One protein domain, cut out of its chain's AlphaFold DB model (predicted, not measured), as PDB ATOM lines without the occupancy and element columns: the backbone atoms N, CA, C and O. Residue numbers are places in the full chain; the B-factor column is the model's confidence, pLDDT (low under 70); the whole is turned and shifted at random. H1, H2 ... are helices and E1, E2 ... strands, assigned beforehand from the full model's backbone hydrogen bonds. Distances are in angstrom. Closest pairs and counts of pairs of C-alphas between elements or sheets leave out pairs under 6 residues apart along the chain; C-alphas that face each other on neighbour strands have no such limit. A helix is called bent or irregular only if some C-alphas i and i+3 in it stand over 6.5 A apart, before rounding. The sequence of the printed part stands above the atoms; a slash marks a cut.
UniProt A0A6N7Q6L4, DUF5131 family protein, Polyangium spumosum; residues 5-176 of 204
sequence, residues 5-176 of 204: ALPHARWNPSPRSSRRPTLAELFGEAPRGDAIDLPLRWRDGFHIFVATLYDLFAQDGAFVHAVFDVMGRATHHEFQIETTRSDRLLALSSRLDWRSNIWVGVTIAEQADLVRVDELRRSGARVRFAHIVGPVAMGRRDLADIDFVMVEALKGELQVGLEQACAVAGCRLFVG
ATOM      1  N   ALA A   5     157.928 216.015 115.903       36.66
ATOM      2  CA  ALA A   5     159.098 215.875 115.049       36.66
ATOM      3  C   ALA A   5     159.148 216.968 113.974       36.66
ATOM      4  O   ALA A   5     158.857 216.716 112.807       36.66
ATOM      5  N   LEU A   6     159.417 218.213 114.361       34.03
ATOM      6  CA  LEU A   6     159.564 219.295 113.395       34.03
ATOM      7  C   LEU A   6     160.896 219.096 112.655       34.03
ATOM      8  O   LEU A   6     161.940 219.147 113.310       34.03
ATOM      9  N   PRO A   7     160.913 218.915 111.319       34.06
ATOM     10  CA  PRO A   7     162.110 219.195 110.545       34.06
ATOM     11  C   PRO A   7     162.332 220.705 110.626       34.06
ATOM     12  O   PRO A   7     161.740 221.482 109.873       34.06
ATOM     13  N   HIS A   8     163.115 221.153 111.606       34.38
ATOM     14  CA  HIS A   8     163.370 222.577 111.757       34.38
ATOM     15  C   HIS A   8     164.134 223.099 110.538       34.38
ATOM     16  O   HIS A   8     165.271 222.732 110.254       34.38
ATOM     17  N   ALA A   9     163.491 224.023 109.831       36.84
ATOM     18  CA  ALA A   9     163.976 224.700 108.637       36.84
ATOM     19  C   ALA A   9     165.136 225.696 108.878       36.84
ATOM     20  O   ALA A   9     165.293 226.628 108.094       36.84
ATOM     21  N   ARG A  10     165.951 225.554 109.934       37.66
ATOM     22  CA  ARG A  10     167.047 226.507 110.224       37.66
ATOM     23  C   ARG A  10     168.416 225.896 110.501       37.66
ATOM     24  O   ARG A  10     169.354 226.640 110.769       37.66
ATOM     25  N   TRP A  11     168.586 224.591 110.309       38.88
ATOM     26  CA  TRP A  11     169.914 223.989 110.338       38.88
ATOM     27  C   TRP A  11     170.058 222.915 109.259       38.88
ATOM     28  O   TRP A  11     169.328 221.930 109.249       38.88
ATOM     29  N   ASN A  12     170.956 223.144 108.296       33.16
ATOM     30  CA  ASN A  12     171.263 222.189 107.236       33.16
ATOM     31  C   ASN A  12     172.620 222.497 106.581       33.16
ATOM     32  O   ASN A  12     172.718 223.466 105.824       33.16
ATOM     33  N   PRO A  13     173.636 221.634 106.732       33.53
ATOM     34  CA  PRO A  13     174.633 221.429 105.702       33.53
ATOM     35  C   PRO A  13     174.280 220.143 104.930       33.53
ATOM     36  O   PRO A  13     174.857 219.090 105.173       33.53
ATOM     37  N   SER A  14     173.360 220.283 103.961       29.38
ATOM     38  CA  SER A  14     172.905 219.316 102.930       29.38
ATOM     39  C   SER A  14     171.881 218.206 103.296       29.38
ATOM     40  O   SER A  14     172.234 217.265 104.003       29.38
ATOM     41  N   PRO A  15     170.680 218.169 102.658       43.44
ATOM     42  CA  PRO A  15     169.832 216.987 102.576       43.44
ATOM     43  C   PRO A  15     170.031 216.308 101.208       43.44
ATOM     44  O   PRO A  15     169.799 216.905 100.155       43.44
ATOM     45  N   ARG A  16     170.397 215.022 101.195       38.69
ATOM     46  CA  ARG A  16     170.448 214.191  99.972       38.69
ATOM     47  C   ARG A  16     169.057 213.758  99.467       38.69
ATOM     48  O   ARG A  16     168.904 212.647  98.974       38.69
ATOM     49  N   SER A  17     168.039 214.607  99.577       39.62
ATOM     50  CA  SER A  17     166.693 214.313  99.077       39.62
ATOM     51  C   SER A  17     166.013 215.603  98.619       39.62
ATOM     52  O   SER A  17     165.896 216.573  99.369       39.62
ATOM     53  N   SER A  18     165.622 215.634  97.345       37.12
ATOM     54  CA  SER A  18     165.062 216.795  96.644       37.12
ATOM     55  C   SER A  18     163.580 217.044  96.940       37.12
ATOM     56  O   SER A  18     163.038 218.053  96.491       37.12
ATOM     57  N   ARG A  19     162.915 216.175  97.711       37.28
ATOM     58  CA  ARG A  19     161.509 216.350  98.088       37.28
ATOM     59  C   ARG A  19     161.382 216.528  99.597       37.28
ATOM     60  O   ARG A  19     161.615 215.606 100.367       37.28
ATOM     61  N   ARG A  20     160.992 217.737 100.003       41.81
ATOM     62  CA  ARG A  20     160.714 218.091 101.400       41.81
ATOM     63  C   ARG A  20     159.250 217.765 101.713       41.81
ATOM     64  O   ARG A  20     158.393 218.308 101.017       41.81
ATOM     65  N   PRO A  21     158.942 216.921 102.708       37.50
ATOM     66  CA  PRO A  21     157.565 216.737 103.148       37.50
ATOM     67  C   PRO A  21     157.075 217.994 103.889       37.50
ATOM     68  O   PRO A  21     157.815 218.619 104.652       37.50
ATOM     69  N   THR A  22     155.839 218.401 103.623       35.34
ATOM     70  CA  THR A  22     155.172 219.547 104.257       35.34
ATOM     71  C   THR A  22     154.738 219.227 105.688       35.34
ATOM     72  O   THR A  22     154.552 218.067 106.052       35.34
ATOM     73  N   LEU A  23     154.510 220.261 106.508       35.97
ATOM     74  CA  LEU A  23     153.986 220.110 107.874       35.97
ATOM     75  C   LEU A  23     152.674 219.295 107.892       35.97
ATOM     76  O   LEU A  23     152.455 218.490 108.785       35.97
ATOM     77  N   ALA A  24     151.824 219.445 106.873       33.03
ATOM     78  CA  ALA A  24     150.588 218.676 106.727       33.03
ATOM     79  C   ALA A  24     150.818 217.222 106.263       33.03
ATOM     80  O   ALA A  24     150.093 216.330 106.693       33.03
ATOM     81  N   GLU A  25     151.832 216.954 105.432       37.31
ATOM     82  CA  GLU A  25     152.228 215.585 105.047       37.31
ATOM     83  C   GLU A  25     152.905 214.828 106.204       37.31
ATOM     84  O   GLU A  25     152.817 213.606 106.273       37.31
ATOM     85  N   LEU A  26     153.552 215.549 107.128       41.72
ATOM     86  CA  LEU A  26     154.167 214.990 108.337       41.72
ATOM     87  C   LEU A  26     153.175 214.825 109.495       41.72
ATOM     88  O   LEU A  26     153.338 213.922 110.314       41.72
ATOM     89  N   PHE A  27     152.159 215.693 109.569       41.84
ATOM     90  CA  PHE A  27     151.276 215.828 110.731       41.84
ATOM     91  C   PHE A  27     149.781 215.928 110.391       41.84
ATOM     92  O   PHE A  27     149.048 216.578 111.142       41.84
ATOM     93  N   GLY A  28     149.312 215.316 109.293       35.12
ATOM     94  CA  GLY A  28     147.877 215.224 108.970       35.12
ATOM     95  C   GLY A  28     147.033 214.928 110.219       35.12
ATOM     96  O   GLY A  28     147.527 214.228 111.101       35.12
ATOM     97  N   GLU A  29     145.837 215.537 110.320       34.97
ATOM     98  CA  GLU A  29     144.984 215.624 111.526       34.97
ATOM     99  C   GLU A  29     145.504 214.837 112.740       34.97
ATOM    100  O   GLU A  29     145.291 213.634 112.854       34.97
ATOM    101  N   ALA A  30     146.210 215.545 113.630       38.66
ATOM    102  CA  ALA A  30     146.625 215.140 114.975       38.66
ATOM    103  C   ALA A  30     146.489 213.628 115.292       38.66
ATOM    104  O   ALA A  30     145.432 213.220 115.785       38.66
ATOM    105  N   PRO A  31     147.546 212.806 115.126       38.47
ATOM    106  CA  PRO A  31     147.444 211.383 115.429       38.47
ATOM    107  C   PRO A  31     147.053 211.166 116.903       38.47
ATOM    108  O   PRO A  31     147.704 211.661 117.832       38.47
ATOM    109  N   ARG A  32     145.923 210.476 117.102       35.75
ATOM    110  CA  ARG A  32     145.411 209.986 118.389       35.75
ATOM    111  C   ARG A  32     146.095 208.654 118.698       35.75
ATOM    112  O   ARG A  32     145.903 207.718 117.938       35.75
ATOM    113  N   GLY A  33     146.822 208.576 119.817       39.50
ATOM    114  CA  GLY A  33     147.545 207.364 120.240       39.50
ATOM    115  C   GLY A  33     148.725 207.021 119.315       39.50
ATOM    116  O   GLY A  33     148.736 207.394 118.155       39.50
ATOM    117  N   ASP A  34     149.749 206.342 119.818       50.50
ATOM    118  CA  ASP A  34     150.674 205.536 118.993       50.50
ATOM    119  C   ASP A  34     151.723 206.255 118.101       50.50
ATOM    120  O   ASP A  34     152.389 205.614 117.289       50.50
ATOM    121  N   ALA A  35     151.964 207.562 118.263       65.06
ATOM    122  CA  ALA A  35     152.916 208.312 117.415       65.06
ATOM    123  C   ALA A  35     154.406 208.225 117.826       65.06
ATOM    124  O   ALA A  35     155.247 208.856 117.186       65.06
ATOM    125  N   ILE A  36     154.753 207.484 118.886       72.88
ATOM    126  CA  ILE A  36     156.135 207.411 119.397       72.88
ATOM    127  C   ILE A  36     157.079 206.681 118.433       72.88
ATOM    128  O   ILE A  36     158.207 207.117 118.256       72.88
ATOM    129  N   ASP A  37     156.591 205.645 117.747       79.38
ATOM    130  CA  ASP A  37     157.383 204.783 116.857       79.38
ATOM    131  C   ASP A  37     157.493 205.313 115.421       79.38
ATOM    132  O   ASP A  37     158.110 204.678 114.564       79.38
ATOM    133  N   LEU A  38     156.872 206.457 115.118       79.62
ATOM    134  CA  LEU A  38     156.842 207.007 113.765       79.62
ATOM    135  C   LEU A  38     158.244 207.206 113.150       79.62
ATOM    136  O   LEU A  38     158.407 206.826 111.986       79.62
ATOM    137  N   PRO A  39     159.268 207.672 113.898       84.69
ATOM    138  CA  PRO A  39     160.632 207.768 113.377       84.69
ATOM    139  C   PRO A  39     161.188 206.429 112.868       84.69
ATOM    140  O   PRO A  39     161.931 206.388 111.901       84.69
ATOM    141  N   LEU A  40     160.773 205.287 113.425       84.31
ATOM    142  CA  LEU A  40     161.247 203.974 112.959       84.31
ATOM    143  C   LEU A  40     160.745 203.606 111.557       84.31
ATOM    144  O   LEU A  40     161.262 202.675 110.941       84.31
ATOM    145  N   ARG A  41     159.701 204.282 111.071       82.88
ATOM    146  CA  ARG A  41     159.059 203.989 109.781       82.88
ATOM    147  C   ARG A  41     159.586 204.869 108.655       82.88
ATOM    148  O   ARG A  41     159.358 204.561 107.483       82.88
ATOM    149  N   TRP A  42     160.249 205.967 108.992       81.69
ATOM    150  CA  TRP A  42     160.846 206.862 108.018       81.69
ATOM    151  C   TRP A  42     162.131 206.246 107.469       81.69
ATOM    152  O   TRP A  42     162.863 205.567 108.174       81.69
ATOM    153  N   ARG A  43     162.352 206.400 106.161       78.56
ATOM    154  CA  ARG A  43     163.522 205.822 105.477       78.56
ATOM    155  C   ARG A  43     164.654 206.828 105.315       78.56
ATOM    156  O   ARG A  43     165.817 206.439 105.294       78.56
ATOM    157  N   ASP A  44     164.299 208.101 105.178       79.00
ATOM    158  CA  ASP A  44     165.258 209.184 105.018       79.00
ATOM    159  C   ASP A  44     165.748 209.662 106.385       79.00
ATOM    160  O   ASP A  44     165.003 209.675 107.364       79.00
ATOM    161  N   GLY A  45     167.014 210.067 106.459       78.19
ATOM    162  CA  GLY A  45     167.553 210.711 107.651       78.19
ATOM    163  C   GLY A  45     166.948 212.100 107.837       78.19
ATOM    164  O   GLY A  45     166.907 212.894 106.897       78.19
ATOM    165  N   PHE A  46     166.499 212.396 109.054       78.62
ATOM    166  CA  PHE A  46     165.858 213.657 109.412       78.62
ATOM    167  C   PHE A  46     166.487 214.196 110.687       78.62
ATOM    168  O   PHE A  46     166.926 213.430 111.543       78.62
ATOM    169  N   HIS A  47     166.482 215.517 110.808       73.81
ATOM    170  CA  HIS A  47     166.698 216.188 112.074       73.81
ATOM    171  C   HIS A  47     165.329 216.415 112.723       73.81
ATOM    172  O   HIS A  47     164.449 217.034 112.122       73.81
ATOM    173  N   ILE A  48     165.128 215.850 113.906       76.44
ATOM    174  CA  ILE A  48     163.840 215.701 114.569       76.44
ATOM    175  C   ILE A  48     163.883 216.472 115.878       76.44
ATOM    176  O   ILE A  48     164.563 216.071 116.820       76.44
ATOM    177  N   PHE A  49     163.101 217.540 115.974       78.75
ATOM    178  CA  PHE A  49     162.841 218.147 117.273       78.75
ATOM    179  C   PHE A  49     161.934 217.239 118.105       78.75
ATOM    180  O   PHE A  49     160.912 216.766 117.623       78.75
ATOM    181  N   VAL A  50     162.280 216.974 119.355       77.25
ATOM    182  CA  VAL A  50     161.471 216.166 120.270       77.25
ATOM    183  C   VAL A  50     160.723 217.116 121.193       77.25
ATOM    184  O   VAL A  50     161.003 217.222 122.384       77.25
ATOM    185  N   ALA A  51     159.747 217.825 120.630       61.56
ATOM    186  CA  ALA A  51     158.783 218.565 121.429       61.56
ATOM    187  C   ALA A  51     157.700 217.607 121.926       61.56
ATOM    188  O   ALA A  51     156.919 217.081 121.131       61.56
ATOM    189  N   THR A  52     157.605 217.412 123.239       57.22
ATOM    190  CA  THR A  52     156.289 217.129 123.825       57.22
ATOM    191  C   THR A  52     155.552 218.463 123.971       57.22
ATOM    192  O   THR A  52     156.163 219.520 123.860       57.22
ATOM    193  N   LEU A  53     154.235 218.456 124.202       53.53
ATOM    194  CA  LEU A  53     153.440 219.689 124.370       53.53
ATOM    195  C   LEU A  53     153.991 220.667 125.433       53.53
ATOM    196  O   LEU A  53     153.548 221.810 125.455       53.53
ATOM    197  N   TYR A  54     154.927 220.232 126.286       63.78
ATOM    198  CA  TYR A  54     155.578 221.072 127.288       63.78
ATOM    199  C   TYR A  54     157.081 220.770 127.410       63.78
ATOM    200  O   TYR A  54     157.900 221.635 127.135       63.78
ATOM    201  N   ASP A  55     157.445 219.554 127.828       85.50
ATOM    202  CA  ASP A  55     158.829 219.132 128.098       85.50
ATOM    203  C   ASP A  55     158.894 217.594 128.191       85.50
ATOM    204  O   ASP A  55     158.007 216.969 128.795       85.50
ATOM    205  N   LEU A  56     159.890 216.945 127.574       88.50
ATOM    206  CA  LEU A  56     160.038 215.482 127.641       88.50
ATOM    207  C   LEU A  56     160.291 215.011 129.077       88.50
ATOM    208  O   LEU A  56     159.689 214.035 129.519       88.50
ATOM    209  N   PHE A  57     161.134 215.719 129.825       92.69
ATOM    210  CA  PHE A  57     161.520 215.330 131.179       92.69
ATOM    211  C   PHE A  57     160.472 215.712 132.230       92.69
ATOM    212  O   PHE A  57     160.603 215.322 133.385       92.69
ATOM    213  N   ALA A  58     159.390 216.398 131.848       89.00
ATOM    214  CA  ALA A  58     158.197 216.526 132.686       89.00
ATOM    215  C   ALA A  58     157.300 215.271 132.667       89.00
ATOM    216  O   ALA A  58     156.392 215.162 133.491       89.00
ATOM    217  N   GLN A  59     157.525 214.339 131.735       87.50
ATOM    218  CA  GLN A  59     156.765 213.093 131.649       87.50
ATOM    219  C   GLN A  59     157.254 212.056 132.668       87.50
ATOM    220  O   GLN A  59     158.311 212.199 133.294       87.50
ATOM    221  N   ASP A  60     156.477 210.986 132.846       89.25
ATOM    222  CA  ASP A  60     156.910 209.865 133.672       89.25
ATOM    223  C   ASP A  60     158.145 209.161 133.078       89.25
ATOM    224  O   ASP A  60     158.440 209.238 131.882       89.25
ATOM    225  N   GLY A  61     158.899 208.469 133.936       89.81
ATOM    226  CA  GLY A  61     160.150 207.837 133.522       89.81
ATOM    227  C   GLY A  61     159.959 206.742 132.468       89.81
ATOM    228  O   GLY A  61     160.820 206.592 131.607       89.81
ATOM    229  N   ALA A  62     158.844 206.006 132.498       89.19
ATOM    230  CA  ALA A  62     158.584 204.939 131.534       89.19
ATOM    231  C   ALA A  62     158.391 205.512 130.124       89.19
ATOM    232  O   ALA A  62     158.943 204.981 129.161       89.19
ATOM    233  N   PHE A  63     157.694 206.644 130.016       87.44
ATOM    234  CA  PHE A  63     157.553 207.377 128.768       87.44
ATOM    235  C   PHE A  63     158.901 207.902 128.267       87.44
ATOM    236  O   PHE A  63     159.238 207.683 127.105       87.44
ATOM    237  N   VAL A  64     159.712 208.529 129.130       91.94
ATOM    238  CA  VAL A  64     161.055 208.996 128.734       91.94
ATOM    239  C   VAL A  64     161.904 207.830 128.215       91.94
ATOM    240  O   VAL A  64     162.528 207.957 127.163       91.94
ATOM    241  N   HIS A  65     161.882 206.674 128.886       93.06
ATOM    242  CA  HIS A  65     162.586 205.477 128.423       93.06
ATOM    243  C   HIS A  65     162.105 205.000 127.051       93.06
ATOM    244  O   HIS A  65     162.938 204.702 126.198       93.06
ATOM    245  N   ALA A  66     160.793 204.963 126.819       88.94
ATOM    246  CA  ALA A  66     160.239 204.558 125.530       88.94
ATOM    247  C   ALA A  66     160.677 205.501 124.396       88.94
ATOM    248  O   ALA A  66     161.030 205.045 123.311       88.94
ATOM    249  N   VAL A  67     160.726 206.815 124.652       90.06
ATOM    250  CA  VAL A  67     161.205 207.791 123.660       90.06
ATOM    251  C   VAL A  67     162.693 207.574 123.374       90.06
ATOM    252  O   VAL A  67     163.096 207.548 122.213       90.06
ATOM    253  N   PHE A  68     163.510 207.359 124.410       93.94
ATOM    254  CA  PHE A  68     164.937 207.058 124.250       93.94
ATOM    255  C   PHE A  68     165.198 205.743 123.502       93.94
ATOM    256  O   PHE A  68     166.116 205.716 122.682       93.94
ATOM    257  N   ASP A  69     164.386 204.698 123.699       93.88
ATOM    258  CA  ASP A  69     164.484 203.453 122.917       93.88
ATOM    259  C   ASP A  69     164.266 203.715 121.422       93.88
ATOM    260  O   ASP A  69     165.087 203.323 120.588       93.88
ATOM    261  N   VAL A  70     163.206 204.452 121.071       90.31
ATOM    262  CA  VAL A  70     162.934 204.804 119.672       90.31
ATOM    263  C   VAL A  70     164.082 205.611 119.072       90.31
ATOM    264  O   VAL A  70     164.556 205.273 117.986       90.31
ATOM    265  N   MET A  71     164.565 206.640 119.773       92.62
ATOM    266  CA  MET A  71     165.677 207.460 119.282       92.62
ATOM    267  C   MET A  71     166.965 206.647 119.110       92.62
ATOM    268  O   MET A  71     167.713 206.856 118.150       92.62
ATOM    269  N   GLY A  72     167.208 205.694 120.014       94.00
ATOM    270  CA  GLY A  72     168.359 204.801 119.960       94.00
ATOM    271  C   GLY A  72     168.285 203.766 118.838       94.00
ATOM    272  O   GLY A  72     169.322 203.355 118.317       94.00
ATOM    273  N   ARG A  73     167.076 203.368 118.425       93.94
ATOM    274  CA  ARG A  73     166.839 202.453 117.295       93.94
ATOM    275  C   ARG A  73     166.810 203.174 115.948       93.94
ATOM    276  O   ARG A  73     167.258 202.618 114.947       93.94
ATOM    277  N   ALA A  74     166.325 204.411 115.907       89.50
ATOM    278  CA  ALA A  74     166.242 205.231 114.703       89.50
ATOM    279  C   ALA A  74     167.545 206.015 114.440       89.50
ATOM    280  O   ALA A  74     167.541 207.231 114.272       89.50
ATOM    281  N   THR A  75     168.686 205.319 114.386       93.12
ATOM    282  CA  THR A  75     170.031 205.935 114.350       93.12
ATOM    283  C   THR A  75     170.344 206.752 113.093       93.12
ATOM    284  O   THR A  75     171.380 207.407 113.029       93.12
ATOM    285  N   HIS A  76     169.498 206.670 112.066       87.25
ATOM    286  CA  HIS A  76     169.619 207.445 110.832       87.25
ATOM    287  C   HIS A  76     169.008 208.851 110.960       87.25
ATOM    288  O   HIS A  76     169.173 209.667 110.055       87.25
ATOM    289  N   HIS A  77     168.324 209.141 112.069       85.62
ATOM    290  CA  HIS A  77     167.869 210.478 112.425       85.62
ATOM    291  C   HIS A  77     168.733 211.083 113.518       85.62
ATOM    292  O   HIS A  77     169.259 210.362 114.363       85.62
ATOM    293  N   GLU A  78     168.780 212.406 113.548       85.44
ATOM    294  CA  GLU A  78     169.277 213.193 114.671       85.44
ATOM    295  C   GLU A  78     168.082 213.731 115.453       85.44
ATOM    296  O   GLU A  78     167.158 214.283 114.863       85.44
ATOM    297  N   PHE A  79     168.087 213.576 116.770       86.25
ATOM    298  CA  PHE A  79     167.017 214.015 117.652       86.25
ATOM    299  C   PHE A  79     167.506 215.159 118.525       86.25
ATOM    300  O   PHE A  79     168.479 214.997 119.253       86.25
ATOM    301  N   GLN A  80     166.813 216.290 118.488       87.06
ATOM    302  CA  GLN A  80     167.073 217.444 119.337       87.06
ATOM    303  C   GLN A  80     166.007 217.529 120.427       87.06
ATOM    304  O   GLN A  80     164.825 217.684 120.132       87.06
ATOM    305  N   ILE A  81     166.421 217.452 121.688       91.50
ATOM    306  CA  ILE A  81     165.554 217.553 122.864       91.50
ATOM    307  C   ILE A  81     165.871 218.858 123.588       91.50
ATOM    308  O   ILE A  81     167.030 219.112 123.910       91.50
ATOM    309  N   GLU A  82     164.845 219.640 123.903       90.50
ATOM    310  CA  GLU A  82     164.960 220.809 124.776       90.50
ATOM    311  C   GLU A  82     164.230 220.575 126.091       90.50
ATOM    312  O   GLU A  82     163.160 219.963 126.123       90.50
ATOM    313  N   THR A  83     164.827 221.041 127.189       93.69
ATOM    314  CA  THR A  83     164.229 220.905 128.514       93.69
ATOM    315  C   THR A  83     164.534 222.073 129.443       93.69
ATOM    316  O   THR A  83     165.622 222.646 129.459       93.69
ATOM    317  N   THR A  84     163.552 222.393 130.276       94.31
ATOM    318  CA  THR A  84     163.670 223.272 131.448       94.31
ATOM    319  C   THR A  84     163.810 222.469 132.749       94.31
ATOM    320  O   THR A  84     164.079 223.041 133.804       94.31
ATOM    321  N   ARG A  85     163.639 221.139 132.687       95.06
ATOM    322  CA  ARG A  85     163.651 220.187 133.813       95.06
ATOM    323  C   ARG A  85     164.987 219.440 133.892       95.06
ATOM    324  O   ARG A  85     165.040 218.207 133.864       95.06
ATOM    325  N   SER A  86     166.083 220.192 133.938       96.69
ATOM    326  CA  SER A  86     167.457 219.664 133.941       96.69
ATOM    327  C   SER A  86     167.784 218.809 135.174       96.69
ATOM    328  O   SER A  86     168.523 217.829 135.064       96.69
ATOM    329  N   ASP A  87     167.151 219.093 136.311       97.38
ATOM    330  CA  ASP A  87     167.186 218.281 137.530       97.38
ATOM    331  C   ASP A  87     166.680 216.854 137.257       97.38
ATOM    332  O   ASP A  87     167.284 215.847 137.644       97.38
ATOM    333  N   ARG A  88     165.572 216.765 136.516       97.06
ATOM    334  CA  ARG A  88     164.906 215.514 136.168       97.06
ATOM    335  C   ARG A  88     165.646 214.766 135.068       97.06
ATOM    336  O   ARG A  88     165.772 213.543 135.165       97.06
ATOM    337  N   LEU A  89     166.183 215.487 134.082       97.12
ATOM    338  CA  LEU A  89     167.155 214.961 133.118       97.12
ATOM    339  C   LEU A  89     168.314 214.280 133.851       97.12
ATOM    340  O   LEU A  89     168.609 213.116 133.578       97.12
ATOM    341  N   LEU A  90     168.940 214.971 134.806       97.62
ATOM    342  CA  LEU A  90     170.081 214.449 135.546       97.62
ATOM    343  C   LEU A  90     169.702 213.215 136.378       97.62
ATOM    344  O   LEU A  90     170.414 212.211 136.341       97.62
ATOM    345  N   ALA A  91     168.558 213.251 137.067       97.88
ATOM    346  CA  ALA A  91     168.068 212.134 137.876       97.88
ATOM    347  C   ALA A  91     167.795 210.858 137.055       97.88
ATOM    348  O   ALA A  91     167.975 209.748 137.559       97.88
ATOM    349  N   LEU A  92     167.356 211.003 135.802       97.31
ATOM    350  CA  LEU A  92     167.103 209.878 134.896       97.31
ATOM    351  C   LEU A  92     168.343 209.473 134.090       97.31
ATOM    352  O   LEU A  92     168.396 208.350 133.593       97.31
ATOM    353  N   SER A  93     169.345 210.348 133.982       97.31
ATOM    354  CA  SER A  93     170.438 210.238 133.015       97.31
ATOM    355  C   SER A  93     171.181 208.902 133.049       97.31
ATOM    356  O   SER A  93     171.464 208.347 131.991       97.31
ATOM    357  N   SER A  94     171.447 208.348 134.235       97.06
ATOM    358  CA  SER A  94     172.169 207.074 134.392       97.06
ATOM    359  C   SER A  94     171.397 205.846 133.901       97.06
ATOM    360  O   SER A  94     171.973 204.765 133.797       97.06
ATOM    361  N   ARG A  95     170.102 205.996 133.611       96.75
ATOM    362  CA  ARG A  95     169.217 204.926 133.137       96.75
ATOM    363  C   ARG A  95     168.875 205.061 131.650       96.75
ATOM    364  O   ARG A  95     168.182 204.204 131.112       96.75
ATOM    365  N   LEU A  96     169.303 206.142 130.999       97.00
ATOM    366  CA  LEU A  96     169.009 206.419 129.594       97.00
ATOM    367  C   LEU A  96     170.158 205.942 128.699       97.00
ATOM    368  O   LEU A  96     171.329 206.055 129.065       97.00
ATOM    369  N   ASP A  97     169.823 205.418 127.518       95.56
ATOM    370  CA  ASP A  97     170.812 205.003 126.521       95.56
ATOM    371  C   ASP A  97     171.248 206.202 125.665       95.56
ATOM    372  O   ASP A  97     170.532 206.666 124.775       95.56
ATOM    373  N   TRP A  98     172.434 206.732 125.958       96.12
ATOM    374  CA  TRP A  98     172.965 207.933 125.322       96.12
ATOM    375  C   TRP A  98     173.692 207.629 124.009       96.12
ATOM    376  O   TRP A  98     174.893 207.315 123.973       96.12
ATOM    377  N   ARG A  99     172.966 207.794 122.902       95.56
ATOM    378  CA  ARG A  99     173.493 207.695 121.535       95.56
ATOM    379  C   ARG A  99     173.942 209.052 120.992       95.56
ATOM    380  O   ARG A  99     173.486 210.100 121.433       95.56
ATOM    381  N   SER A 100     174.866 209.041 120.030       92.25
ATOM    382  CA  SER A 100     175.425 210.264 119.422       92.25
ATOM    383  C   SER A 100     174.413 211.053 118.590       92.25
ATOM    384  O   SER A 100     174.619 212.234 118.336       92.25
ATOM    385  N   ASN A 101     173.331 210.403 118.169       92.62
ATOM    386  CA  ASN A 101     172.235 211.022 117.443       92.62
ATOM    387  C   ASN A 101     171.160 211.623 118.367       92.62
ATOM    388  O   ASN A 101     170.133 212.064 117.871       92.62
ATOM    389  N   ILE A 102     171.375 211.631 119.688       94.88
ATOM    390  CA  ILE A 102     170.480 212.247 120.675       94.88
ATOM    391  C   ILE A 102     171.180 213.480 121.241       94.88
ATOM    392  O   ILE A 102     172.151 213.374 121.994       94.88
ATOM    393  N   TRP A 103     170.702 214.649 120.843       94.81
ATOM    394  CA  TRP A 103     171.219 215.949 121.243       94.81
ATOM    395  C   TRP A 103     170.286 216.530 122.288       94.81
ATOM    396  O   TRP A 103     169.071 216.567 122.094       94.81
ATOM    397  N   VAL A 104     170.844 216.983 123.404       95.69
ATOM    398  CA  VAL A 104     170.048 217.520 124.509       95.69
ATOM    399  C   VAL A 104     170.515 218.912 124.832       95.69
ATOM    400  O   VAL A 104     171.711 219.159 124.974       95.69
ATOM    401  N   GLY A 105     169.556 219.807 124.993       95.00
ATOM    402  CA  GLY A 105     169.835 221.141 125.449       95.00
ATOM    403  C   GLY A 105     168.877 221.622 126.504       95.00
ATOM    404  O   GLY A 105     167.785 221.084 126.702       95.00
ATOM    405  N   VAL A 106     169.345 222.640 127.209       95.62
ATOM    406  CA  VAL A 106     168.595 223.303 128.266       95.62
ATOM    407  C   VAL A 106     168.209 224.701 127.828       95.62
ATOM    408  O   VAL A 106     169.008 225.412 127.214       95.62
ATOM    409  N   THR A 107     166.983 225.092 128.150       92.50
ATOM    410  CA  THR A 107     166.510 226.458 127.925       92.50
ATOM    411  C   THR A 107     166.977 227.354 129.067       92.50
ATOM    412  O   THR A 107     166.866 226.975 130.234       92.50
ATOM    413  N   ILE A 108     167.483 228.543 128.745       92.69
ATOM    414  CA  ILE A 108     168.010 229.526 129.694       92.69
ATOM    415  C   ILE A 108     167.303 230.860 129.439       92.69
ATOM    416  O   ILE A 108     167.512 231.496 128.402       92.69
ATOM    417  N   ALA A 109     166.443 231.272 130.366       90.56
ATOM    418  CA  ALA A 109     165.702 232.528 130.290       90.56
ATOM    419  C   ALA A 109     166.319 233.621 131.175       90.56
ATOM    420  O   ALA A 109     166.237 234.804 130.851       90.56
ATOM    421  N   GLU A 110     166.969 233.236 132.272       92.50
ATOM    422  CA  GLU A 110     167.578 234.161 133.230       92.50
ATOM    423  C   GLU A 110     168.862 233.590 133.850       92.50
ATOM    424  O   GLU A 110     169.155 232.404 133.721       92.50
ATOM    425  N   GLN A 111     169.638 234.421 134.556       92.81
ATOM    426  CA  GLN A 111     170.916 233.997 135.155       92.81
ATOM    427  C   GLN A 111     170.768 232.825 136.137       92.81
ATOM    428  O   GLN A 111     171.687 232.019 136.272       92.81
ATOM    429  N   ALA A 112     169.621 232.709 136.815       94.44
ATOM    430  CA  ALA A 112     169.349 231.604 137.732       94.44
ATOM    431  C   ALA A 112     169.275 230.240 137.018       94.44
ATOM    432  O   ALA A 112     169.563 229.211 137.629       94.44
ATOM    433  N   ASP A 113     168.971 230.225 135.717       95.62
ATOM    434  CA  ASP A 113     168.886 229.007 134.912       95.62
ATOM    435  C   ASP A 113     170.262 228.433 134.533       95.62
ATOM    436  O   ASP A 113     170.336 227.333 133.989       95.62
ATOM    437  N   LEU A 114     171.375 229.119 134.831       94.69
ATOM    438  CA  LEU A 114     172.720 228.606 134.527       94.69
ATOM    439  C   LEU A 114     173.030 227.284 135.246       94.69
ATOM    440  O   LEU A 114     173.796 226.470 134.728       94.69
ATOM    441  N   VAL A 115     172.351 227.004 136.366       96.12
ATOM    442  CA  VAL A 115     172.397 225.693 137.037       96.12
ATOM    443  C   VAL A 115     172.024 224.544 136.092       96.12
ATOM    444  O   VAL A 115     172.597 223.457 136.177       96.12
ATOM    445  N   ARG A 116     171.129 224.791 135.124       97.00
ATOM    446  CA  ARG A 116     170.709 223.788 134.141       97.00
ATOM    447  C   ARG A 116     171.870 223.354 133.251       97.00
ATOM    448  O   ARG A 116     171.924 222.201 132.830       97.00
ATOM    449  N   VAL A 117     172.811 224.258 132.980       96.31
ATOM    450  CA  VAL A 117     174.002 223.962 132.176       96.31
ATOM    451  C   VAL A 117     174.942 223.035 132.941       96.31
ATOM    452  O   VAL A 117     175.427 222.052 132.380       96.31
ATOM    453  N   ASP A 118     175.138 223.279 134.237       96.00
ATOM    454  CA  ASP A 118     175.929 222.399 135.103       96.00
ATOM    455  C   ASP A 118     175.316 220.990 135.191       96.00
ATOM    456  O   ASP A 118     176.022 219.980 135.118       96.00
ATOM    457  N   GLU A 119     173.991 220.902 135.309       97.75
ATOM    458  CA  GLU A 119     173.258 219.634 135.323       97.75
ATOM    459  C   GLU A 119     173.327 218.905 133.972       97.75
ATOM    460  O   GLU A 119     173.557 217.693 133.940       97.75
ATOM    461  N   LEU A 120     173.223 219.633 132.855       97.38
ATOM    462  CA  LEU A 120     173.387 219.086 131.508       97.38
ATOM    463  C   LEU A 120     174.792 218.505 131.298       97.38
ATOM    464  O   LEU A 120     174.920 217.403 130.758       97.38
ATOM    465  N   ARG A 121     175.848 219.186 131.763       95.56
ATOM    466  CA  ARG A 121     177.229 218.665 131.695       95.56
ATOM    467  C   ARG A 121     177.395 217.351 132.456       95.56
ATOM    468  O   ARG A 121     178.116 216.466 132.005       95.56
ATOM    469  N   ARG A 122     176.696 217.199 133.583       96.75
ATOM    470  CA  ARG A 122     176.710 215.978 134.409       96.75
ATOM    471  C   ARG A 122     175.861 214.841 133.834       96.75
ATOM    472  O   ARG A 122     175.936 213.723 134.338       96.75
ATOM    473  N   SER A 123     175.065 215.108 132.802       97.12
ATOM    474  CA  SER A 123     174.320 214.078 132.082       97.12
ATOM    475  C   SER A 123     175.217 213.284 131.118       97.12
ATOM    476  O   SER A 123     176.281 213.742 130.686       97.12
ATOM    477  N   GLY A 124     174.754 212.099 130.724       96.88
ATOM    478  CA  GLY A 124     175.390 211.266 129.703       96.88
ATOM    479  C   GLY A 124     175.231 211.760 128.257       96.88
ATOM    480  O   GLY A 124     175.730 211.093 127.351       96.88
ATOM    481  N   ALA A 125     174.560 212.897 128.019       96.25
ATOM    482  CA  ALA A 125     174.371 213.451 126.678       96.25
ATOM    483  C   ALA A 125     175.713 213.662 125.966       96.25
ATOM    484  O   ALA A 125     176.644 214.225 126.530       96.25
ATOM    485  N   ARG A 126     175.828 213.197 124.719       94.56
ATOM    486  CA  ARG A 126     177.078 213.313 123.946       94.56
ATOM    487  C   ARG A 126     177.185 214.631 123.200       94.56
ATOM    488  O   ARG A 126     178.293 215.119 123.034       94.56
ATOM    489  N   VAL A 127     176.042 215.148 122.759       93.44
ATOM    490  CA  VAL A 127     175.911 216.459 122.132       93.44
ATOM    491  C   VAL A 127     175.020 217.301 123.034       93.44
ATOM    492  O   VAL A 127     173.864 216.943 123.281       93.44
ATOM    493  N   ARG A 128     175.585 218.383 123.559       94.94
ATOM    494  CA  ARG A 128     174.974 219.273 124.543       94.94
ATOM    495  C   ARG A 128     174.827 220.662 123.955       94.94
ATOM    496  O   ARG A 128     175.778 221.190 123.382       94.94
ATOM    497  N   PHE A 129     173.673 221.285 124.147       93.06
ATOM    498  CA  PHE A 129     173.489 222.670 123.732       93.06
ATOM    499  C   PHE A 129     172.757 223.525 124.761       93.06
ATOM    500  O   PHE A 129     172.056 223.028 125.636       93.06
ATOM    501  N   ALA A 130     172.932 224.836 124.659       91.81
ATOM    502  CA  ALA A 130     172.188 225.809 125.451       91.81
ATOM    503  C   ALA A 130     171.286 226.625 124.526       91.81
ATOM    504  O   ALA A 130     171.770 227.201 123.553       91.81
ATOM    505  N   HIS A 131     169.991 226.687 124.821       90.50
ATOM    506  CA  HIS A 131     169.053 227.556 124.118       90.50
ATOM    507  C   HIS A 131     168.755 228.778 124.992       90.50
ATOM    508  O   HIS A 131     168.104 228.662 126.027       90.50
ATOM    509  N   ILE A 132     169.251 229.949 124.602       87.81
ATOM    510  CA  ILE A 132     169.070 231.190 125.357       87.81
ATOM    511  C   ILE A 132     167.890 231.961 124.779       87.81
ATOM    512  O   ILE A 132     167.907 232.356 123.612       87.81
ATOM    513  N   VAL A 133     166.902 232.219 125.629       85.75
ATOM    514  CA  VAL A 133     165.668 232.933 125.271       85.75
ATOM    515  C   VAL A 133     165.521 234.273 126.000       85.75
ATOM    516  O   VAL A 133     164.613 235.041 125.702       85.75
ATOM    517  N   GLY A 134     166.417 234.584 126.941       83.62
ATOM    518  CA  GLY A 134     166.401 235.841 127.692       83.62
ATOM    519  C   GLY A 134     167.779 236.492 127.858       83.62
ATOM    520  O   GLY A 134     168.781 235.991 127.343       83.62
ATOM    521  N   PRO A 135     167.851 237.649 128.540       83.75
ATOM    522  CA  PRO A 135     169.078 238.426 128.686       83.75
ATOM    523  C   PRO A 135     170.016 237.792 129.722       83.75
ATOM    524  O   PRO A 135     170.005 238.139 130.903       83.75
ATOM    525  N   VAL A 136     170.839 236.853 129.261       85.81
ATOM    526  CA  VAL A 136     171.746 236.049 130.089       85.81
ATOM    527  C   VAL A 136     173.187 236.396 129.728       85.81
ATOM    528  O   VAL A 136     173.582 236.322 128.565       85.81
ATOM    529  N   ALA A 137     173.989 236.765 130.725       85.38
ATOM    530  CA  ALA A 137     175.421 236.961 130.548       85.38
ATOM    531  C   ALA A 137     176.144 235.645 130.842       85.38
ATOM    532  O   ALA A 137     176.106 235.166 131.976       85.38
ATOM    533  N   MET A 138     176.813 235.089 129.829       83.50
ATOM    534  CA  MET A 138     177.613 233.869 129.945       83.50
ATOM    535  C   MET A 138     179.078 234.129 129.627       83.50
ATOM    536  O   MET A 138     179.421 234.844 128.686       83.50
ATOM    537  N   GLY A 139     179.947 233.513 130.416       85.25
ATOM    538  CA  GLY A 139     181.378 233.466 130.187       85.25
ATOM    539  C   GLY A 139     181.838 232.103 129.677       85.25
ATOM    540  O   GLY A 139     181.091 231.136 129.567       85.25
ATOM    541  N   ARG A 140     183.148 232.002 129.433       84.31
ATOM    542  CA  ARG A 140     183.807 230.768 128.975       84.31
ATOM    543  C   ARG A 140     183.479 229.541 129.835       84.31
ATOM    544  O   ARG A 140     183.383 228.443 129.303       84.31
ATOM    545  N   ARG A 141     183.388 229.702 131.161       87.38
ATOM    546  CA  ARG A 141     183.156 228.568 132.074       87.38
ATOM    547  C   ARG A 141     181.747 228.009 131.937       87.38
ATOM    548  O   ARG A 141     181.584 226.799 132.021       87.38
ATOM    549  N   ASP A 142     180.774 228.876 131.676       88.81
ATOM    550  CA  ASP A 142     179.379 228.477 131.505       88.81
ATOM    551  C   ASP A 142     179.225 227.607 130.251       88.81
ATOM    552  O   ASP A 142     178.470 226.641 130.254       88.81
ATOM    553  N   LEU A 143     180.027 227.872 129.219       88.06
ATOM    554  CA  LEU A 143     179.997 227.163 127.936       88.06
ATOM    555  C   LEU A 143     180.999 226.001 127.830       88.06
ATOM    556  O   LEU A 143     181.126 225.393 126.768       88.06
ATOM    557  N   ALA A 144     181.723 225.675 128.903       89.06
ATOM    558  CA  ALA A 144     182.596 224.506 128.911       89.06
ATOM    559  C   ALA A 144     181.773 223.225 128.681       89.06
ATOM    560  O   ALA A 144     180.697 223.074 129.255       89.06
ATOM    561  N   ASP A 145     182.274 222.317 127.840       90.44
ATOM    562  CA  ASP A 145     181.614 221.057 127.453       90.44
ATOM    563  C   ASP A 145     180.199 221.209 126.854       90.44
ATOM    564  O   ASP A 145     179.408 220.262 126.862       90.44
ATOM    565  N   ILE A 146     179.888 222.393 126.317       91.19
ATOM    566  CA  ILE A 146     178.700 222.665 125.504       91.19
ATOM    567  C   ILE A 146     179.129 222.732 124.036       91.19
ATOM    568  O   ILE A 146     180.041 223.476 123.684       91.19
ATOM    569  N   ASP A 147     178.485 221.958 123.163       87.06
ATOM    570  CA  ASP A 147     178.859 221.859 121.748       87.06
ATOM    571  C   ASP A 147     178.390 223.077 120.949       87.06
ATOM    572  O   ASP A 147     179.094 223.582 120.063       87.06
ATOM    573  N   PHE A 148     177.191 223.570 121.262       85.56
ATOM    574  CA  PHE A 148     176.655 224.762 120.629       85.56
ATOM    575  C   PHE A 148     175.637 225.518 121.479       85.56
ATOM    576  O   PHE A 148     175.058 225.007 122.433       85.56
ATOM    577  N   VAL A 149     175.415 226.767 121.102       85.25
ATOM    578  CA  VAL A 149     174.452 227.677 121.706       85.25
ATOM    579  C   VAL A 149     173.481 228.126 120.626       85.25
ATOM    580  O   VAL A 149     173.899 228.441 119.513       85.25
ATOM    581  N   MET A 150     172.194 228.163 120.949       83.62
ATOM    582  CA  MET A 150     171.149 228.715 120.094       83.62
ATOM    583  C   MET A 150     170.515 229.921 120.764       83.62
ATOM    584  O   MET A 150     170.306 229.914 121.975       83.62
ATOM    585  N   VAL A 151     170.192 230.938 119.973       80.06
ATOM    586  CA  VAL A 151     169.495 232.143 120.431       80.06
ATOM    587  C   VAL A 151     168.438 232.545 119.405       80.06
ATOM    588  O   VAL A 151     168.711 232.493 118.207       80.06
ATOM    589  N   GLU A 152     167.241 232.947 119.833       65.81
ATOM    590  CA  GLU A 152     166.162 233.310 118.893       65.81
ATOM    591  C   GLU A 152     166.405 234.668 118.217       65.81
ATOM    592  O   GLU A 152     166.260 234.786 117.001       65.81
ATOM    593  N   ALA A 153     166.833 235.670 118.991       58.91
ATOM    594  CA  ALA A 153     167.347 236.949 118.511       58.91
ATOM    595  C   ALA A 153     168.038 237.684 119.672       58.91
ATOM    596  O   ALA A 153     167.374 238.165 120.588       58.91
ATOM    597  N   LEU A 154     169.366 237.808 119.637       56.28
ATOM    598  CA  LEU A 154     170.067 238.742 120.524       56.28
ATOM    599  C   LEU A 154     170.200 240.105 119.839       56.28
ATOM    600  O   LEU A 154     170.290 240.194 118.617       56.28
ATOM    601  N   LYS A 155     170.196 241.178 120.634       57.03
ATOM    602  CA  LYS A 155     170.479 242.544 120.178       57.03
ATOM    603  C   LYS A 155     171.545 243.165 121.079       57.03
ATOM    604  O   LYS A 155     171.519 242.967 122.292       57.03
ATOM    605  N   GLY A 156     172.434 243.966 120.495       57.78
ATOM    606  CA  GLY A 156     173.383 244.799 121.241       57.78
ATOM    607  C   GLY A 156     174.489 244.017 121.959       57.78
ATOM    608  O   GLY A 156     174.934 242.971 121.494       57.78
ATOM    609  N   GLU A 157     174.955 244.538 123.093       60.09
ATOM    610  CA  GLU A 157     176.140 244.045 123.821       60.09
ATOM    611  C   GLU A 157     176.028 242.583 124.284       60.09
ATOM    612  O   GLU A 157     177.032 241.871 124.320       60.09
ATOM    613  N   LEU A 158     174.809 242.106 124.562       64.75
ATOM    614  CA  LEU A 158     174.542 240.705 124.913       64.75
ATOM    615  C   LEU A 158     174.952 239.742 123.789       64.75
ATOM    616  O   LEU A 158     175.467 238.660 124.063       64.75
ATOM    617  N   GLN A 159     174.771 240.145 122.527       67.38
ATOM    618  CA  GLN A 159     175.195 239.347 121.379       67.38
ATOM    619  C   GLN A 159     176.723 239.274 121.290       67.38
ATOM    620  O   GLN A 159     177.276 238.185 121.161       67.38
ATOM    621  N   VAL A 160     177.406 240.416 121.417       64.50
ATOM    622  CA  VAL A 160     178.873 240.502 121.327       64.50
ATOM    623  C   VAL A 160     179.541 239.698 122.444       64.50
ATOM    624  O   VAL A 160     180.482 238.943 122.194       64.50
ATOM    625  N   GLY A 161     179.027 239.809 123.674       74.38
ATOM    626  CA  GLY A 161     179.522 239.036 124.811       74.38
ATOM    627  C   GLY A 161     179.379 237.529 124.597       74.38
ATOM    628  O   GLY A 161     180.320 236.777 124.858       74.38
ATOM    629  N   LEU A 162     178.239 237.083 124.056       76.12
ATOM    630  CA  LEU A 162     178.002 235.667 123.787       76.12
ATOM    631  C   LEU A 162     178.844 235.131 122.624       76.12
ATOM    632  O   LEU A 162     179.379 234.028 122.725       76.12
ATOM    633  N   GLU A 163     178.998 235.896 121.542       73.88
ATOM    634  CA  GLU A 163     179.878 235.550 120.418       73.88
ATOM    635  C   GLU A 163     181.314 235.323 120.899       73.88
ATOM    636  O   GLU A 163     181.930 234.299 120.584       73.88
ATOM    637  N   GLN A 164     181.828 236.233 121.730       73.38
ATOM    638  CA  GLN A 164     183.158 236.108 122.313       73.38
ATOM    639  C   GLN A 164     183.254 234.909 123.262       73.38
ATOM    640  O   GLN A 164     184.227 234.153 123.198       73.38
ATOM    641  N   ALA A 165     182.253 234.698 124.120       75.75
ATOM    642  CA  ALA A 165     182.215 233.551 125.020       75.75
ATOM    643  C   ALA A 165     182.238 232.226 124.242       75.75
ATOM    644  O   ALA A 165     183.031 231.341 124.575       75.75
ATOM    645  N   CYS A 166     181.446 232.119 123.170       73.44
ATOM    646  CA  CYS A 166     181.401 230.939 122.310       73.44
ATOM    647  C   CYS A 166     182.743 230.694 121.611       73.44
ATOM    648  O   CYS A 166     183.264 229.579 121.643       73.44
ATOM    649  N   ALA A 167     183.351 231.743 121.047       72.44
ATOM    650  CA  ALA A 167     184.649 231.650 120.380       72.44
ATOM    651  C   ALA A 167     185.759 231.161 121.325       72.44
ATOM    652  O   ALA A 167     186.574 230.321 120.945       72.44
ATOM    653  N   VAL A 168     185.777 231.649 122.570       75.69
ATOM    654  CA  VAL A 168     186.767 231.243 123.580       75.69
ATOM    655  C   VAL A 168     186.495 229.830 124.116       75.69
ATOM    656  O   VAL A 168     187.438 229.110 124.454       75.69
ATOM    657  N   ALA A 169     185.229 229.423 124.215       73.25
ATOM    658  CA  ALA A 169     184.843 228.071 124.623       73.25
ATOM    659  C   ALA A 169     185.026 227.030 123.503       73.25
ATOM    660  O   ALA A 169     185.129 225.840 123.787       73.25
ATOM    661  N   GLY A 170     185.104 227.469 122.244       73.75
ATOM    662  CA  GLY A 170     185.147 226.589 121.078       73.75
ATOM    663  C   GLY A 170     183.783 225.997 120.708       73.75
ATOM    664  O   GLY A 170     183.736 225.059 119.912       73.75
ATOM    665  N   CYS A 171     182.689 226.530 121.258       74.12
ATOM    666  CA  CYS A 171     181.331 226.098 120.938       74.12
ATOM    667  C   CYS A 171     180.751 226.927 119.785       74.12
ATOM    668  O   CYS A 171     181.105 228.091 119.573       74.12
ATOM    669  N   ARG A 172     179.852 226.328 119.003       77.12
ATOM    670  CA  ARG A 172     179.237 227.010 117.851       77.12
ATOM    671  C   ARG A 172     178.078 227.885 118.328       77.12
ATOM    672  O   ARG A 172     177.274 227.426 119.126       77.12
ATOM    673  N   LEU A 173     177.956 229.109 117.820       73.88
ATOM    674  CA  LEU A 173     176.793 229.965 118.070       73.88
ATOM    675  C   LEU A 173     175.849 229.942 116.865       73.88
ATOM    676  O   LEU A 173     176.278 230.167 115.733       73.88
ATOM    677  N   PHE A 174     174.565 229.704 117.119       73.19
ATOM    678  CA  PHE A 174     173.484 229.785 116.144       73.19
ATOM    679  C   PHE A 174     172.524 230.907 116.533       73.19
ATOM    680  O   PHE A 174     171.931 230.882 117.608       73.19
ATOM    681  N   VAL A 175     172.361 231.880 115.638       66.25
ATOM    682  CA  VAL A 175     171.449 233.013 115.819       66.25
ATOM    683  C   VAL A 175     170.254 232.826 114.890       66.25
ATOM    684  O   VAL A 175     170.413 232.717 113.671       66.25
ATOM    685  N   GLY A 176     169.055 232.755 115.462       58.56
ATOM    686  CA  GLY A 176     167.806 232.769 114.716       58.56
ATOM    687  C   GLY A 176     167.669 234.067 113.920       58.56
ATOM    688  O   GLY A 176     168.051 235.143 114.370       58.56
TER     689      GLY A 176
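This is residues 5 to 176 of the 204 residues of the protein "DUF5131 family protein" of Polyangium spumosum (UniProt A0A6N7Q6L4). Six parallel strands form one curled sheet, like part of a barrel left open, with helices set in an arc along its outer side: H5 over E3, H6 at the E5 and E6 end, and H3 and H4 grazing it. H2 packs on H3, while H1 and the unnamed residues 5 to 22 lie toward the E1 end, and residues 28 to 35 stick out. The printed part has 172 residues, with the order H1 H2 E1 H3 E2 H4 E3 H5 E4 E5 H6 E6 along the chain; the sheet's order is E1 E2 E3 E4 E5 E6, and the class is mixed, helices and strands. It is compact, with a radius of gyration of the C-alphas of 16.5 A and spans of 44 by 38 by 26 A.

The strands are E1, residues 47 to 49, E2, 78 to 83, 16.6 A long, E3, 102 to 108, 19.6 A, E4, 127 to 132, 16.6 A, E5, 148 to 151, and E6, 172 to 175. C-alpha 47 is at (166.698, 216.188, 112.074) and C-alpha 175 at (171.449, 233.013, 115.819). The helices are H1, residues 23 to 27, H2, 35 to 41, H3, 61 to 73, 18.4 A, H4, 86 to 93, H5, 111 to 121, 16.9 A, and H6, 157 to 169, 18.2 A. H2 is irregular, with C-alphas 36 and 39 7.5 A apart, and H5 only just, with C-alphas 112 and 115 6.7 A apart.

The sheet is strongly twisted, with edge strands E1 and E6. N 48 and O 78 are 2.7 A apart between E1 and E2, N 81 and O 103 2.8 A between E2 and E3, N 108 and O 131 2.8 A between E3 and E4, N 150 and O 130 2.8 A between E4 and E5, and N 149 and O 172 2.8 A between E5 and E6. Four strand-helix-strand units, parallel neighbour strands with a helix between, have right-handed crossovers: E1, H3, E2; E2, H4, E3; E3, H5, E4; and E5, H6, E6. H5 and H6 make two layers with the sheet, helices on one face of it. H5 is over E3, at a height over the sheet of 8.4 A, and runs along the strands; its closest C-alphas to E3 are those of Arg 116 and Val 106, 6.3 A. H6, at 9.8 A, is over E6 and, only just, with 3 C-alphas, over E5. H4 only grazes the sheet with residues 86 to 89, and touches H5 at a shallow tilt of 11 degrees, the same way, the closest C-alphas being those of Ser 86 and Arg 116, 5.3 A. H3 only grazes the sheet with residues 68 to 72, and touches H2 at 13 degrees, a shallow tilt, with Asp 37 and Val 70 the closest C-alphas, 6.2 A. H1 is not on the sheet and is apart from H2. Each O i to N i+4 pair is within hydrogen-bond range in H1, H3, H4 and H6; in H2 0 of 3 are, beside 2 of 4 O i to N i+3 pairs, and in H5 4 of 7.

The C-alphas farthest apart are those of Arg 32 and Val 168, 46.8 A. The printed part has no cut; the links E1 to H3 and E4 to E5 are long. Mean pLDDT of the printed part is 76.9, and residues 5 to 35, 51 to 54, 152 to 160 and 175 to 176 are under 70.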